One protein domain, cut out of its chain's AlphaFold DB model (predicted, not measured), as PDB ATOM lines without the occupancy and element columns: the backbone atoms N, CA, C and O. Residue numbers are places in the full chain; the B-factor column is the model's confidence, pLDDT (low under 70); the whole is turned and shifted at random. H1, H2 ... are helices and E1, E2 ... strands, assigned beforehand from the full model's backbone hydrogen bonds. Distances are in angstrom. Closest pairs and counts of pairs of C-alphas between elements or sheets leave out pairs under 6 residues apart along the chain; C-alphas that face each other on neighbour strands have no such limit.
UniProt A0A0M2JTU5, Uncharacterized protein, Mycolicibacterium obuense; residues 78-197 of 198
ATOM      1  N   LEU A  78      92.283 111.561 154.275       38.88
ATOM      2  CA  LEU A  78      90.882 111.881 154.558       38.88
ATOM      3  C   LEU A  78      90.248 110.656 155.242       38.88
ATOM      4  O   LEU A  78      90.354 109.545 154.721       38.88
ATOM      5  N   LYS A  79      89.603 110.837 156.405       35.03
ATOM      6  CA  LYS A  79      88.819 109.779 157.072       35.03
ATOM      7  C   LYS A  79      87.517 110.341 157.650       35.03
ATOM      8  O   LYS A  79      87.551 111.248 158.483       35.03
ATOM      9  N   GLU A  80      86.382 109.763 157.252       34.00
ATOM     10  CA  GLU A  80      85.044 110.144 157.718       34.00
ATOM     11  C   GLU A  80      84.474 109.069 158.665       34.00
ATOM     12  O   GLU A  80      84.083 107.987 158.243       34.00
ATOM     13  N   ALA A  81      84.526 109.357 159.970       33.91
ATOM     14  CA  ALA A  81      83.727 108.799 161.079       33.91
ATOM     15  C   ALA A  81      84.292 109.343 162.410       33.91
ATOM     16  O   ALA A  81      84.646 108.585 163.308       33.91
ATOM     17  N   GLY A  82      84.446 110.669 162.513       35.06
ATOM     18  CA  GLY A  82      84.949 111.317 163.732       35.06
ATOM     19  C   GLY A  82      86.460 111.583 163.753       35.06
ATOM     20  O   GLY A  82      87.173 111.051 164.590       35.06
ATOM     21  N   LYS A  83      86.895 112.507 162.884       34.06
ATOM     22  CA  LYS A  83      88.081 113.386 163.013       34.06
ATOM     23  C   LYS A  83      89.484 112.751 162.907       34.06
ATOM     24  O   LYS A  83      90.074 112.333 163.897       34.06
ATOM     25  N   SER A  84      90.103 112.897 161.728       34.12
ATOM     26  CA  SER A  84      91.279 113.776 161.522       34.12
ATOM     27  C   SER A  84      91.599 113.943 160.027       34.12
ATOM     28  O   SER A  84      91.672 112.971 159.280       34.12
ATOM     29  N   TYR A  85      91.762 115.206 159.626       42.78
ATOM     30  CA  TYR A  85      92.084 115.712 158.291       42.78
ATOM     31  C   TYR A  85      93.612 115.848 158.154       42.78
ATOM     32  O   TYR A  85      94.209 116.610 158.911       42.78
ATOM     33  N   ALA A  86      94.249 115.204 157.170       35.16
ATOM     34  CA  ALA A  86      95.541 115.660 156.640       35.16
ATOM     35  C   ALA A  86      95.280 116.384 155.317       35.16
ATOM     36  O   ALA A  86      95.577 115.922 154.219       35.16
ATOM     37  N   VAL A  87      94.641 117.537 155.470       40.16
ATOM     38  CA  VAL A  87      94.218 118.444 154.413       40.16
ATOM     39  C   VAL A  87      94.796 119.769 154.896       40.16
ATOM     40  O   VAL A  87      94.222 120.430 155.746       40.16
ATOM     41  N   ASN A  88      96.025 120.076 154.487       35.22
ATOM     42  CA  ASN A  88      96.578 121.426 154.655       35.22
ATOM     43  C   ASN A  88      97.442 121.880 153.469       35.22
ATOM     44  O   ASN A  88      97.740 123.056 153.358       35.22
ATOM     45  N   GLN A  89      97.776 120.988 152.526       35.78
ATOM     46  CA  GLN A  89      98.560 121.339 151.330       35.78
ATOM     47  C   GLN A  89      98.043 120.684 150.033       35.78
ATOM     48  O   GLN A  89      98.155 121.286 148.970       35.78
ATOM     49  N   ALA A  90      97.324 119.550 150.101       37.25
ATOM     50  CA  ALA A  90      96.321 119.240 149.067       37.25
ATOM     51  C   ALA A  90      95.264 120.363 149.003       37.25
ATOM     52  O   ALA A  90      94.767 120.685 147.933       37.25
ATOM     53  N   ILE A  91      95.028 121.027 150.145       36.59
ATOM     54  CA  ILE A  91      94.274 122.276 150.290       36.59
ATOM     55  C   ILE A  91      94.856 123.406 149.452       36.59
ATOM     56  O   ILE A  91      94.065 124.126 148.899       36.59
ATOM     57  N   GLU A  92      96.156 123.603 149.257       31.33
ATOM     58  CA  GLU A  92      96.588 124.755 148.435       31.33
ATOM     59  C   GLU A  92      96.369 124.530 146.931       31.33
ATOM     60  O   GLU A  92      96.127 125.484 146.192       31.33
ATOM     61  N   PHE A  93      96.353 123.270 146.481       39.03
ATOM     62  CA  PHE A  93      95.937 122.920 145.120       39.03
ATOM     63  C   PHE A  93      94.405 122.931 144.962       39.03
ATOM     64  O   PHE A  93      93.884 123.312 143.919       39.03
ATOM     65  N   VAL A  94      93.680 122.546 146.016       39.81
ATOM     66  CA  VAL A  94      92.215 122.437 146.037       39.81
ATOM     67  C   VAL A  94      91.521 123.750 146.430       39.81
ATOM     68  O   VAL A  94      90.465 124.028 145.901       39.81
ATOM     69  N   VAL A  95      92.076 124.624 147.270       38.88
ATOM     70  CA  VAL A  95      91.406 125.823 147.834       38.88
ATOM     71  C   VAL A  95      91.258 126.953 146.836       38.88
ATOM     72  O   VAL A  95      90.268 127.675 146.896       38.88
ATOM     73  N   ASN A  96      92.150 127.059 145.853       34.44
ATOM     74  CA  ASN A  96      91.914 127.941 144.705       34.44
ATOM     75  C   ASN A  96      90.981 127.316 143.653       34.44
ATOM     76  O   ASN A  96      90.617 127.968 142.679       34.44
ATOM     77  N   ALA A  97      90.598 126.057 143.853       37.50
ATOM     78  CA  ALA A  97      89.819 125.233 142.949       37.50
ATOM     79  C   ALA A  97      88.695 124.522 143.723       37.50
ATOM     80  O   ALA A  97      88.422 123.356 143.474       37.50
ATOM     81  N   LEU A  98      88.070 125.175 144.713       43.62
ATOM     82  CA  LEU A  98      86.895 124.622 145.385       43.62
ATOM     83  C   LEU A  98      85.642 125.122 144.663       43.62
ATOM     84  O   LEU A  98      85.515 126.328 144.422       43.62
ATOM     85  N   PRO A  99      84.690 124.236 144.324       38.62
ATOM     86  CA  PRO A  99      83.378 124.688 143.921       38.62
ATOM     87  C   PRO A  99      82.743 125.358 145.140       38.62
ATOM     88  O   PRO A  99      82.984 124.968 146.284       38.62
ATOM     89  N   LYS A 100      81.872 126.340 144.909       43.44
ATOM     90  CA  LYS A 100      81.011 126.882 145.973       43.44
ATOM     91  C   LYS A 100      80.100 125.803 146.598       43.44
ATOM     92  O   LYS A 100      79.505 126.048 147.642       43.44
ATOM     93  N   ASP A 101      80.061 124.608 146.008       40.97
ATOM     94  CA  ASP A 101      79.217 123.473 146.368       40.97
ATOM     95  C   ASP A 101      79.939 122.440 147.255       40.97
ATOM     96  O   ASP A 101      80.051 121.271 146.902       40.97
ATOM     97  N   GLY A 102      80.411 122.872 148.427       44.72
ATOM     98  CA  GLY A 102      80.649 122.039 149.619       44.72
ATOM     99  C   GLY A 102      81.655 120.858 149.561       44.72
ATOM    100  O   GLY A 102      82.083 120.396 148.511       44.72
ATOM    101  N   PRO A 103      82.038 120.307 150.729       49.16
ATOM    102  CA  PRO A 103      83.042 119.236 150.846       49.16
ATOM    103  C   PRO A 103      82.599 117.861 150.298       49.16
ATOM    104  O   PRO A 103      83.439 117.086 149.848       49.16
ATOM    105  N   ARG A 104      81.290 117.564 150.262       44.62
ATOM    106  CA  ARG A 104      80.753 116.264 149.795       44.62
ATOM    107  C   ARG A 104      80.988 115.984 148.306       44.62
ATOM    108  O   ARG A 104      81.159 114.830 147.923       44.62
ATOM    109  N   THR A 105      80.986 117.013 147.459       56.44
ATOM    110  CA  THR A 105      81.193 116.860 146.006       56.44
ATOM    111  C   THR A 105      82.651 116.530 145.681       56.44
ATOM    112  O   THR A 105      82.933 115.731 144.785       56.44
ATOM    113  N   LEU A 106      83.586 117.073 146.463       58.38
ATOM    114  CA  LEU A 106      85.010 116.781 146.342       58.38
ATOM    115  C   LEU A 106      85.322 115.335 146.743       58.38
ATOM    116  O   LEU A 106      85.995 114.632 145.997       58.38
ATOM    117  N   GLU A 107      84.803 114.864 147.877       56.44
ATOM    118  CA  GLU A 107      85.007 113.480 148.328       56.44
ATOM    119  C   GLU A 107      84.501 112.462 147.300       56.44
ATOM    120  O   GLU A 107      85.211 111.513 146.967       56.44
ATOM    121  N   GLN A 108      83.321 112.700 146.720       60.12
ATOM    122  CA  GLN A 108      82.784 111.872 145.638       60.12
ATOM    123  C   GLN A 108      83.664 111.912 144.381       60.12
ATOM    124  O   GLN A 108      83.878 110.879 143.742       60.12
ATOM    125  N   THR A 109      84.228 113.072 144.039       63.31
ATOM    126  CA  THR A 109      85.139 113.230 142.891       63.31
ATOM    127  C   THR A 109      86.451 112.471 143.106       63.31
ATOM    128  O   THR A 109      86.915 111.750 142.224       63.31
ATOM    129  N   LEU A 110      87.035 112.559 144.303       68.81
ATOM    130  CA  LEU A 110      88.251 111.824 144.661       68.81
ATOM    131  C   LEU A 110      87.992 110.308 144.724       68.81
ATOM    132  O   LEU A 110      88.811 109.504 144.265       68.81
ATOM    133  N   ALA A 111      86.835 109.897 145.246       65.06
ATOM    134  CA  ALA A 111      86.429 108.497 145.291       65.06
ATOM    135  C   ALA A 111      86.209 107.914 143.885       65.06
ATOM    136  O   ALA A 111      86.644 106.790 143.627       65.06
ATOM    137  N   SER A 112      85.613 108.688 142.974       67.25
ATOM    138  CA  SER A 112      85.333 108.297 141.583       67.25
ATOM    139  C   SER A 112      86.510 108.480 140.617       67.25
ATOM    140  O   SER A 112      86.394 108.108 139.451       67.25
ATOM    141  N   ALA A 113      87.653 108.995 141.085       75.62
ATOM    142  CA  ALA A 113      88.846 109.161 140.264       75.62
ATOM    143  C   ALA A 113      89.265 107.824 139.606       75.62
ATOM    144  O   ALA A 113      89.423 106.820 140.318       75.62
ATOM    145  N   PRO A 114      89.471 107.791 138.276       80.69
ATOM    146  CA  PRO A 114      89.825 106.563 137.576       80.69
ATOM    147  C   PRO A 114      91.232 106.106 137.933       80.69
ATOM    148  O   PRO A 114      92.127 106.923 138.156       80.69
ATOM    149  N   ARG A 115      91.428 104.785 137.966       84.00
ATOM    150  CA  ARG A 115      92.713 104.158 138.285       84.00
ATOM    151  C   ARG A 115      93.457 103.735 137.022       84.00
ATOM    152  O   ARG A 115      92.881 103.092 136.152       84.00
ATOM    153  N   PHE A 116      94.752 104.028 136.990       82.06
ATOM    154  CA  PHE A 116      95.676 103.647 135.931       82.06
ATOM    155  C   PHE A 116      96.857 102.871 136.507       82.06
ATOM    156  O   PHE A 116      97.462 103.290 137.491       82.06
ATOM    157  N   ASN A 117      97.208 101.763 135.853       80.50
ATOM    158  CA  ASN A 117      98.402 100.977 136.184       80.50
ATOM    159  C   ASN A 117      99.569 101.292 135.233       80.50
ATOM    160  O   ASN A 117     100.729 101.241 135.624       80.50
ATOM    161  N   SER A 118      99.257 101.631 133.981       86.56
ATOM    162  CA  SER A 118     100.207 102.060 132.955       86.56
ATOM    163  C   SER A 118      99.470 102.885 131.909       86.56
ATOM    164  O   SER A 118      98.339 102.551 131.553       86.56
ATOM    165  N   VAL A 119     100.116 103.914 131.378       89.19
ATOM    166  CA  VAL A 119      99.588 104.748 130.293       89.19
ATOM    167  C   VAL A 119     100.701 105.006 129.288       89.19
ATOM    168  O   VAL A 119     101.772 105.476 129.664       89.19
ATOM    169  N   SER A 120     100.456 104.698 128.016       89.12
ATOM    170  CA  SER A 120     101.379 105.011 126.922       89.12
ATOM    171  C   SER A 120     101.119 106.392 126.327       89.12
ATOM    172  O   SER A 120     102.072 107.059 125.952       89.12
ATOM    173  N   ASP A 121      99.859 106.832 126.254       89.69
ATOM    174  CA  ASP A 121      99.464 108.123 125.681       89.69
ATOM    175  C   ASP A 121      98.906 109.066 126.766       89.69
ATOM    176  O   ASP A 121      97.866 108.768 127.367       89.69
ATOM    177  N   PRO A 122      99.538 110.227 127.023       88.25
ATOM    178  CA  PRO A 122      99.036 111.193 127.998       88.25
ATOM    179  C   PRO A 122      97.631 111.735 127.685       88.25
ATOM    180  O   PRO A 122      96.950 112.199 128.604       88.25
ATOM    181  N   GLN A 123      97.144 111.654 126.438       87.62
ATOM    182  CA  GLN A 123      95.761 112.021 126.112       87.62
ATOM    183  C   GLN A 123      94.733 111.188 126.878       87.62
ATOM    184  O   GLN A 123      93.677 111.705 127.238       87.62
ATOM    185  N   THR A 124      95.032 109.923 127.180       88.50
ATOM    186  CA  THR A 124      94.126 109.077 127.965       88.50
ATOM    187  C   THR A 124      93.862 109.694 129.338       88.50
ATOM    188  O   THR A 124      92.709 109.805 129.751       88.50
ATOM    189  N   ILE A 125      94.910 110.192 130.005       87.88
ATOM    190  CA  ILE A 125      94.784 110.886 131.292       87.88
ATOM    191  C   ILE A 125      94.021 112.206 131.120       87.88
ATOM    192  O   ILE A 125      93.152 112.507 131.936       87.88
ATOM    193  N   LEU A 126      94.287 112.970 130.050       83.19
ATOM    194  CA  LEU A 126      93.574 114.226 129.779       83.19
ATOM    195  C   LEU A 126      92.054 114.038 129.712       83.19
ATOM    196  O   LEU A 126      91.321 114.841 130.294       83.19
ATOM    197  N   TRP A 127      91.590 112.998 129.020       82.19
ATOM    198  CA  TRP A 127      90.164 112.760 128.789       82.19
ATOM    199  C   TRP A 127      89.466 112.060 129.944       82.19
ATOM    200  O   TRP A 127      88.302 112.346 130.212       82.19
ATOM    201  N   GLN A 128      90.160 111.144 130.614       85.44
ATOM    202  CA  GLN A 128      89.532 110.270 131.599       85.44
ATOM    203  C   GLN A 128      89.687 110.770 133.032       85.44
ATOM    204  O   GLN A 128      88.897 110.364 133.872       85.44
ATOM    205  N   SER A 129      90.647 111.650 133.344       81.81
ATOM    206  CA  SER A 129      90.787 112.186 134.706       81.81
ATOM    207  C   SER A 129      89.469 112.789 135.201       81.81
ATOM    208  O   SER A 129      88.868 113.596 134.482       81.81
ATOM    209  N   ALA A 130      89.072 112.480 136.435       74.94
ATOM    210  CA  ALA A 130      87.917 113.131 137.041       74.94
ATOM    211  C   ALA A 130      88.228 114.624 137.227       74.94
ATOM    212  O   ALA A 130      89.317 114.974 137.675       74.94
ATOM    213  N   GLY A 131      87.314 115.507 136.823       69.62
ATOM    214  CA  GLY A 131      87.549 116.952 136.856       69.62
ATOM    215  C   GLY A 131      87.629 117.485 138.285       69.62
ATOM    216  O   GLY A 131      86.729 117.242 139.080       69.62
ATOM    217  N   LEU A 132      88.679 118.246 138.598       58.66
ATOM    218  CA  LEU A 132      88.837 118.950 139.875       58.66
ATOM    219  C   LEU A 132      88.659 120.450 139.651       58.66
ATOM    220  O   LEU A 132      89.638 121.158 139.503       58.66
ATOM    221  N   VAL A 133      87.419 120.934 139.622       53.31
ATOM    222  CA  VAL A 133      87.072 122.358 139.435       53.31
ATOM    223  C   VAL A 133      87.710 123.030 138.219       53.31
ATOM    224  O   VAL A 133      88.887 123.382 138.156       53.31
ATOM    225  N   GLY A 134      86.845 123.286 137.243       50.78
ATOM    226  CA  GLY A 134      87.253 123.775 135.937       50.78
ATOM    227  C   GLY A 134      87.845 122.664 135.057       50.78
ATOM    228  O   GLY A 134      88.164 121.573 135.527       50.78
ATOM    229  N   PRO A 135      87.974 122.913 133.745       57.19
ATOM    230  CA  PRO A 135      88.403 121.899 132.777       57.19
ATOM    231  C   PRO A 135      89.914 121.605 132.818       57.19
ATOM    232  O   PRO A 135      90.372 120.612 132.252       57.19
ATOM    233  N   THR A 136      90.693 122.469 133.471       68.88
ATOM    234  CA  THR A 136      92.165 122.467 133.472       68.88
ATOM    235  C   THR A 136      92.783 121.599 134.560       68.88
ATOM    236  O   THR A 136      93.991 121.385 134.551       68.88
ATOM    237  N   ASN A 137      91.981 121.089 135.489       75.62
ATOM    238  CA  ASN A 137      92.453 120.338 136.640       75.62
ATOM    239  C   ASN A 137      91.759 118.976 136.688       75.62
ATOM    240  O   ASN A 137      90.567 118.858 136.392       75.62
ATOM    241  N   GLY A 138      92.498 117.935 137.055       79.38
ATOM    242  CA  GLY A 138      91.953 116.588 137.155       79.38
ATOM    243  C   GLY A 138      92.589 115.752 138.252       79.38
ATOM    244  O   GLY A 138      93.613 116.119 138.825       79.38
ATOM    245  N   VAL A 139      91.981 114.603 138.525       80.81
ATOM    246  CA  VAL A 139      92.484 113.612 139.475       80.81
ATOM    247  C   VAL A 139      92.397 112.205 138.904       80.81
ATOM    248  O   VAL A 139      91.438 111.849 138.210       80.81
ATOM    249  N   ILE A 140      93.422 111.411 139.199       83.88
ATOM    250  CA  ILE A 140      93.517 109.988 138.870       83.88
ATOM    251  C   ILE A 140      94.078 109.207 140.060       83.88
ATOM    252  O   ILE A 140      94.644 109.793 140.983       83.88
ATOM    253  N   LYS A 141      93.962 107.880 140.014       81.69
ATOM    254  CA  LYS A 141      94.605 106.954 140.950       81.69
ATOM    255  C   LYS A 141      95.719 106.158 140.264       81.69
ATOM    256  O   LYS A 141      95.521 105.703 139.140       81.69
ATOM    257  N   GLY A 142      96.837 105.930 140.944       80.62
ATOM    258  CA  GLY A 142      97.947 105.106 140.459       80.62
ATOM    259  C   GLY A 142      99.303 105.517 141.033       80.62
ATOM    260  O   GLY A 142      99.401 106.440 141.837       80.62
ATOM    261  N   ASP A 143     100.357 104.851 140.569       84.19
ATOM    262  CA  ASP A 143     101.740 105.204 140.895       84.19
ATOM    263  C   ASP A 143     102.267 106.230 139.878       84.19
ATOM    264  O   ASP A 143     102.397 105.943 138.685       84.19
ATOM    265  N   ALA A 144     102.559 107.447 140.345       86.69
ATOM    266  CA  ALA A 144     102.983 108.546 139.484       86.69
ATOM    267  C   ALA A 144     104.311 108.271 138.757       86.69
ATOM    268  O   ALA A 144     104.445 108.608 137.581       86.69
ATOM    269  N   ASP A 145     105.288 107.635 139.406       87.75
ATOM    270  CA  ASP A 145     106.563 107.322 138.760       87.75
ATOM    271  C   ASP A 145     106.384 106.187 137.743       87.75
ATOM    272  O   ASP A 145     106.916 106.271 136.632       87.75
ATOM    273  N   ALA A 146     105.587 105.162 138.058       89.19
ATOM    274  CA  ALA A 146     105.285 104.081 137.117       89.19
ATOM    275  C   ALA A 146     104.551 104.596 135.866       89.19
ATOM    276  O   ALA A 146     104.946 104.277 134.742       89.19
ATOM    277  N   LEU A 147     103.543 105.455 136.047       91.62
ATOM    278  CA  LEU A 147     102.800 106.086 134.952       91.62
ATOM    279  C   LEU A 147     103.692 107.007 134.110       91.62
ATOM    280  O   LEU A 147     103.623 107.002 132.880       91.62
ATOM    281  N   PHE A 148     104.571 107.781 134.750       92.81
ATOM    282  CA  PHE A 148     105.534 108.614 134.034       92.81
ATOM    283  C   PHE A 148     106.509 107.772 133.210       92.81
ATOM    284  O   PHE A 148     106.794 108.092 132.056       92.81
ATOM    285  N   ASN A 149     107.005 106.676 133.785       91.94
ATOM    286  CA  ASN A 149     107.902 105.748 133.108       91.94
ATOM    287  C   ASN A 149     107.214 105.046 131.930       91.94
ATOM    288  O   ASN A 149     107.838 104.907 130.881       91.94
ATOM    289  N   SER A 150     105.937 104.667 132.049       93.00
ATOM    290  CA  SER A 150     105.200 104.058 130.935       93.00
ATOM    291  C   SER A 150     104.971 105.043 129.785       93.00
ATOM    292  O   SER A 150     105.168 104.684 128.625       93.00
ATOM    293  N   MET A 151     104.644 106.306 130.090       94.12
ATOM    294  CA  MET A 151     104.519 107.355 129.070       94.12
ATOM    295  C   MET A 151     105.870 107.676 128.424       94.12
ATOM    296  O   MET A 151     105.925 108.013 127.242       94.12
ATOM    297  N   ALA A 152     106.960 107.574 129.192       91.75
ATOM    298  CA  ALA A 152     108.314 107.802 128.700       91.75
ATOM    299  C   ALA A 152     108.792 106.659 127.803       91.75
ATOM    300  O   ALA A 152     109.489 106.927 126.833       91.75
ATOM    301  N   ALA A 153     108.399 105.414 128.093       92.19
ATOM    302  CA  ALA A 153     108.722 104.254 127.264       92.19
ATOM    303  C   ALA A 153     108.075 104.330 125.871       92.19
ATOM    304  O   ALA A 153     108.669 103.880 124.895       92.19
ATOM    305  N   ALA A 154     106.883 104.923 125.773       89.56
ATOM    306  CA  ALA A 154     106.194 105.179 124.505       89.56
ATOM    307  C   ALA A 154     106.567 106.529 123.857       89.56
ATOM    308  O   ALA A 154     106.128 106.823 122.748       89.56
ATOM    309  N   GLY A 155     107.349 107.361 124.549       90.56
ATOM    310  CA  GLY A 155     107.712 108.709 124.124       90.56
ATOM    311  C   GLY A 155     109.218 108.946 124.145       90.56
ATOM    312  O   GLY A 155     110.033 108.032 124.067       90.56
ATOM    313  N   GLN A 156     109.597 110.215 124.257       94.06
ATOM    314  CA  GLN A 156     110.977 110.652 124.380       94.06
ATOM    315  C   GLN A 156     111.163 111.374 125.710       94.06
ATOM    316  O   GLN A 156     110.604 112.445 125.943       94.06
ATOM    317  N   ARG A 157     111.991 110.815 126.588       94.06
ATOM    318  CA  ARG A 157     112.383 111.492 127.824       94.06
ATOM    319  C   ARG A 157     113.243 112.720 127.495       94.06
ATOM    320  O   ARG A 157     114.216 112.614 126.755       94.06
ATOM    321  N   THR A 158     112.874 113.875 128.037       90.81
ATOM    322  CA  THR A 158     113.569 115.163 127.838       90.81
ATOM    323  C   THR A 158     114.296 115.623 129.103       90.81
ATOM    324  O   THR A 158     115.180 116.469 129.031       90.81
ATOM    325  N   GLY A 159     113.963 115.039 130.257       91.06
ATOM    326  CA  GLY A 159     114.634 115.258 131.535       91.06
ATOM    327  C   GLY A 159     114.276 114.186 132.566       91.06
ATOM    328  O   GLY A 159     113.524 113.250 132.290       91.06
ATOM    329  N   SER A 160     114.786 114.328 133.789       88.25
ATOM    330  CA  SER A 160     114.519 113.392 134.900       88.25
ATOM    331  C   SER A 160     113.055 113.390 135.365       88.25
ATOM    332  O   SER A 160     112.601 112.456 136.029       88.25
ATOM    333  N   ASN A 161     112.316 114.439 135.018       90.75
ATOM    334  CA  ASN A 161     110.918 114.659 135.358       90.75
ATOM    335  C   ASN A 161     110.113 115.252 134.189       90.75
ATOM    336  O   ASN A 161     109.016 115.757 134.393       90.75
ATOM    337  N   SER A 162     110.657 115.218 132.969       94.19
ATOM    338  CA  SER A 162     109.975 115.691 131.769       94.19
ATOM    339  C   SER A 162     110.139 114.705 130.619       94.19
ATOM    340  O   SER A 162     111.171 114.041 130.474       94.19
ATOM    341  N   LEU A 163     109.090 114.580 129.819       95.75
ATOM    342  CA  LEU A 163     109.083 113.816 128.584       95.75
ATOM    343  C   LEU A 163     108.228 114.528 127.541       95.75
ATOM    344  O   LEU A 163     107.367 115.350 127.861       95.75
ATOM    345  N   ARG A 164     108.438 114.149 126.289       94.19
ATOM    346  CA  ARG A 164     107.583 114.484 125.164       94.19
ATOM    347  C   ARG A 164     106.983 113.206 124.599       94.19
ATOM    348  O   ARG A 164     107.699 112.244 124.344       94.19
ATOM    349  N   ASN A 165     105.680 113.204 124.375       90.38
ATOM    350  CA  ASN A 165     104.969 112.103 123.745       90.38
ATOM    351  C   ASN A 165     104.030 112.686 122.680       90.38
ATOM    352  O   ASN A 165     103.057 113.380 122.986       90.38
ATOM    353  N   GLY A 166     104.422 112.527 121.414       90.44
ATOM    354  CA  GLY A 166     103.809 113.228 120.288       90.44
ATOM    355  C   GLY A 166     103.857 114.756 120.448       90.44
ATOM    356  O   GLY A 166     104.926 115.370 120.552       90.44
ATOM    357  N   VAL A 167     102.679 115.382 120.450       90.12
ATOM    358  CA  VAL A 167     102.514 116.839 120.614       90.12
ATOM    359  C   VAL A 167     102.435 117.284 122.074       90.12
ATOM    360  O   VAL A 167     102.395 118.487 122.328       90.12
ATOM    361  N   PHE A 168     102.402 116.344 123.022       91.44
ATOM    362  CA  PHE A 168     102.300 116.655 124.440       91.44
ATOM    363  C   PHE A 168     103.662 116.628 125.111       91.44
ATOM    364  O   PHE A 168     104.459 115.707 124.929       91.44
ATOM    365  N   THR A 169     103.883 117.627 125.946       93.56
ATOM    366  CA  THR A 169     104.913 117.628 126.970       93.56
ATOM    367  C   THR A 169     104.259 117.213 128.277       93.56
ATOM    368  O   THR A 169     103.222 117.756 128.659       93.56
ATOM    369  N   VAL A 170     104.873 116.255 128.965       93.50
ATOM    370  CA  VAL A 170     104.459 115.830 130.299       93.50
ATOM    371  C   VAL A 170     105.574 116.165 131.271       93.50
ATOM    372  O   VAL A 170     106.730 115.797 131.047       93.50
ATOM    373  N   THR A 171     105.238 116.845 132.358       94.69
ATOM    374  CA  THR A 171     106.144 117.047 133.489       94.69
ATOM    375  C   THR A 171     105.567 116.411 134.737       94.69
ATOM    376  O   THR A 171     104.377 116.553 135.007       94.69
ATOM    377  N   LEU A 172     106.417 115.731 135.498       91.88
ATOM    378  CA  LEU A 172     106.086 115.148 136.789       91.88
ATOM    379  C   LEU A 172     106.673 116.014 137.906       91.88
ATOM    380  O   LEU A 172     107.888 116.161 138.030       91.88
ATOM    381  N   ASP A 173     105.809 116.539 138.762       86.81
ATOM    382  CA  ASP A 173     106.186 116.913 140.118       86.81
ATOM    383  C   ASP A 173     105.931 115.692 141.003       86.81
ATOM    384  O   ASP A 173     104.792 115.261 141.161       86.81
ATOM    385  N   ARG A 174     106.993 115.099 141.559       82.25
ATOM    386  CA  ARG A 174     106.872 113.918 142.434       82.25
ATOM    387  C   ARG A 174     106.197 114.241 143.762       82.25
ATOM    388  O   ARG A 174     105.854 113.330 144.510       82.25
ATOM    389  N   GLY A 175     106.003 115.524 144.054       73.50
ATOM    390  CA  GLY A 175     105.467 115.961 145.319       73.50
ATOM    391  C   GLY A 175     106.443 115.698 146.462       73.50
ATOM    392  O   GLY A 175     107.655 115.548 146.292       73.50
ATOM    393  N   SER A 176     105.903 115.687 147.669       63.31
ATOM    394  CA  SER A 176     106.643 115.459 148.902       63.31
ATOM    395  C   SER A 176     105.742 114.760 149.916       63.31
ATOM    396  O   SER A 176     104.607 114.398 149.617       63.31
ATOM    397  N   LYS A 177     106.201 114.616 151.162       55.41
ATOM    398  CA  LYS A 177     105.334 114.162 152.263       55.41
ATOM    399  C   LYS A 177     104.128 115.085 152.496       55.41
ATOM    400  O   LYS A 177     103.169 114.656 153.122       55.41
ATOM    401  N   SER A 178     104.200 116.320 151.996       52.19
ATOM    402  CA  SER A 178     103.185 117.359 152.169       52.19
ATOM    403  C   SER A 178     102.673 117.947 150.852       52.19
ATOM    404  O   SER A 178     101.821 118.819 150.917       52.19
ATOM    405  N   ARG A 179     103.088 117.474 149.661       60.81
ATOM    406  CA  ARG A 179     102.393 117.728 148.367       60.81
ATOM    407  C   ARG A 179     102.140 116.443 147.564       60.81
ATOM    408  O   ARG A 179     103.086 115.671 147.436       60.81
ATOM    409  N   PRO A 180     100.926 116.183 147.035       68.50
ATOM    410  CA  PRO A 180     100.707 114.989 146.226       68.50
ATOM    411  C   PRO A 180     101.500 115.096 144.915       68.50
ATOM    412  O   PRO A 180     101.780 116.217 144.471       68.50
ATOM    413  N   PRO A 181     101.849 113.969 144.275       82.19
ATOM    414  CA  PRO A 181     102.420 113.995 142.939       82.19
ATOM    415  C   PRO A 181     101.437 114.595 141.927       82.19
ATOM    416  O   PRO A 181     100.222 114.377 141.998       82.19
ATOM    417  N   VAL A 182     101.971 115.337 140.961       85.75
ATOM    418  CA  VAL A 182     101.192 116.044 139.944       85.75
ATOM    419  C   VAL A 182     101.825 115.869 138.572       85.75
ATOM    420  O   VAL A 182     103.021 116.094 138.382       85.75
ATOM    421  N   PHE A 183     100.996 115.534 137.590       90.62
ATOM    422  CA  PHE A 183     101.337 115.667 136.183       90.62
ATOM    423  C   PHE A 183     100.874 117.008 135.641       90.62
ATOM    424  O   PHE A 183      99.720 117.382 135.816       90.62
ATOM    425  N   THR A 184     101.730 117.673 134.881       92.31
ATOM    426  CA  THR A 184     101.286 118.705 133.944       92.31
ATOM    427  C   THR A 184     101.401 118.134 132.546       92.31
ATOM    428  O   THR A 184     102.493 117.767 132.117       92.31
ATOM    429  N   ILE A 185     100.275 118.046 131.847       91.19
ATOM    430  CA  ILE A 185     100.197 117.588 130.463       91.19
ATOM    431  C   ILE A 185      99.819 118.797 129.619       91.19
ATOM    432  O   ILE A 185      98.727 119.350 129.766       91.19
ATOM    433  N   ALA A 186     100.729 119.215 128.748       88.25
ATOM    434  CA  ALA A 186     100.570 120.431 127.971       88.25
ATOM    435  C   ALA A 186     100.896 120.222 126.494       88.25
ATOM    436  O   ALA A 186     101.810 119.484 126.137       88.25
ATOM    437  N   ASN A 187     100.169 120.918 125.632       88.81
ATOM    438  CA  ASN A 187     100.542 121.182 124.248       88.81
ATOM    439  C   ASN A 187     100.310 122.676 123.950       88.81
ATOM    440  O   ASN A 187     100.062 123.467 124.857       88.81
ATOM    441  N   ALA A 188     100.372 123.074 122.679       83.38
ATOM    442  CA  ALA A 188     100.184 124.473 122.288       83.38
ATOM    443  C   ALA A 188      98.793 125.058 122.626       83.38
ATOM    444  O   ALA A 188      98.657 126.274 122.697       83.38
ATOM    445  N   ALA A 189      97.766 124.223 122.808       81.62
ATOM    446  CA  ALA A 189      96.373 124.647 122.984       81.62
ATOM    447  C   ALA A 189      95.798 124.332 124.374       81.62
ATOM    448  O   ALA A 189      94.864 124.991 124.822       81.62
ATOM    449  N   ILE A 190      96.315 123.305 125.043       82.81
ATOM    450  CA  ILE A 190      95.757 122.751 126.274       82.81
ATOM    451  C   ILE A 190      96.885 122.596 127.278       82.81
ATOM    452  O   ILE A 190      97.929 122.034 126.966       82.81
ATOM    453  N   THR A 191      96.642 123.043 128.504       85.25
ATOM    454  CA  THR A 191      97.434 122.672 129.676       85.25
ATOM    455  C   THR A 191      96.480 122.111 130.714       85.25
ATOM    456  O   THR A 191      95.505 122.772 131.076       85.25
ATOM    457  N   LYS A 192      96.745 120.887 131.169       83.62
ATOM    458  CA  LYS A 192      95.974 120.241 132.227       83.62
ATOM    459  C   LYS A 192      96.897 119.750 133.325       83.62
ATOM    460  O   LYS A 192      97.904 119.096 133.052       83.62
ATOM    461  N   THR A 193      96.506 120.029 134.555       86.56
ATOM    462  CA  THR A 193      97.230 119.627 135.752       86.56
ATOM    463  C   THR A 193      96.457 118.512 136.440       86.56
ATOM    464  O   THR A 193      95.269 118.650 136.724       86.56
ATOM    465  N   VAL A 194      97.103 117.376 136.672       85.38
ATOM    466  CA  VAL A 194      96.454 116.154 137.143       85.38
ATOM    467  C   VAL A 194      97.127 115.669 138.413       85.38
ATOM    468  O   VAL A 194      98.299 115.304 138.404       85.38
ATOM    469  N   MET A 195      96.367 115.643 139.503       83.44
ATOM    470  CA  MET A 195      96.790 115.057 140.768       83.44
ATOM    471  C   MET A 195      96.740 113.531 140.685       83.44
ATOM    472  O   MET A 195      95.755 112.963 140.202       83.44
ATOM    473  N   VAL A 196      97.779 112.869 141.190       81.12
ATOM    474  CA  VAL A 196      97.852 111.407 141.252       81.12
ATOM    475  C   VAL A 196      97.692 110.953 142.700       81.12
ATOM    476  O   VAL A 196      98.503 111.291 143.560       81.12
ATOM    477  N   LEU A 197      96.630 110.198 142.967       75.31
ATOM    478  CA  LEU A 197      96.349 109.579 144.260       75.31
ATOM    479  C   LEU A 197      96.894 108.146 144.263       75.31
ATOM    480  O   LEU A 197      96.586 107.387 143.347       75.31
TER     481      LEU A 197
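What this domain is: This is residues 78 to 197 of the 198 residues of an uncharacterized protein of Mycolicibacterium obuense (UniProt A0A0M2JTU5). What does the shape look like? A strongly twisted sheet of five strands has H3 and H4 packed over one face as two layers, helices on one face of a sheet, while H1, H2 and the opening stretch, residues 78 to 89, gather beyond its E1 end. What is it made of? The printed part has 120 residues, with four named helices and five named strands that follow each other along the chain as H1 H2 H3 E1 H4 E2 E3 E4 E5, and the class is mixed, helices and strands, with 61 residues in named elements. The mixed sheet runs E1 E5 E4 E3 E2, and E2 to E5 form a meander, each strand the antiparallel neighbour of the one before. How large is it? It is compact yet elongated, with a radius of gyration of the C-alphas of 14.6 A and spans of 47 by 28 by 21 A.

Where its parts are: Where are the helices? H1 is residues 90 to 95, starting at C-alpha 90 (96.321, 119.240, 149.067); H2 is 102 to 112, 16.6 A long; H3 is 122 to 128; H4 is 144 to 153, 14.2 A long. Where are the strands? E1 is residues 137 to 141, E2 162 to 165, E3 168 to 173, 16.2 A long, and E4 182 to 186. E5, 191 to 197, is 19.6 A long and ends at C-alpha 197 (96.349, 109.579, 144.260).

How they stand to each other: How do the strands pair? E1 and E5 are parallel, with N 138 and O 193 2.9 A apart, within hydrogen-bond range. The hairpins E4 and E5, E3 and E4, and E2 and E3 are antiparallel, with N 183 and O 194 at 2.8 A, N 169 and O 186 at 2.8 A, and N 163 and O 170 at 2.9 A, each within that range. Which helices are on the sheet? H3 is 7.4 A over it, its closest pair with E5 being the C-alphas of Leu 126 and Lys 192, 6.9 A apart; H4 is 7.6 A over it, with the C-alphas of Ala 152 and Leu 163 of E2 6.1 A apart. H2 is on it too, over E1, but stands up from the sheet at 44 degrees, and H1 is only just not on it, with 4 pairs of C-alphas within 10 A. Are the helix backbones complete? Every O i to N i+4 pair is within hydrogen-bond range in H1, H3 and H4, and 6 of 7 are in H2.

The domain as a whole: What are the farthest points? The two C-alphas farthest apart are those of Gly 82 and Gly 166, 47.4 A. Is the printed part whole? It has no cut, and no link between named elements is long. Where is confidence low? The mean pLDDT of the printed part is 71.9, and residues 78 to 112, 131 to 136 and 176 to 180 are under 70.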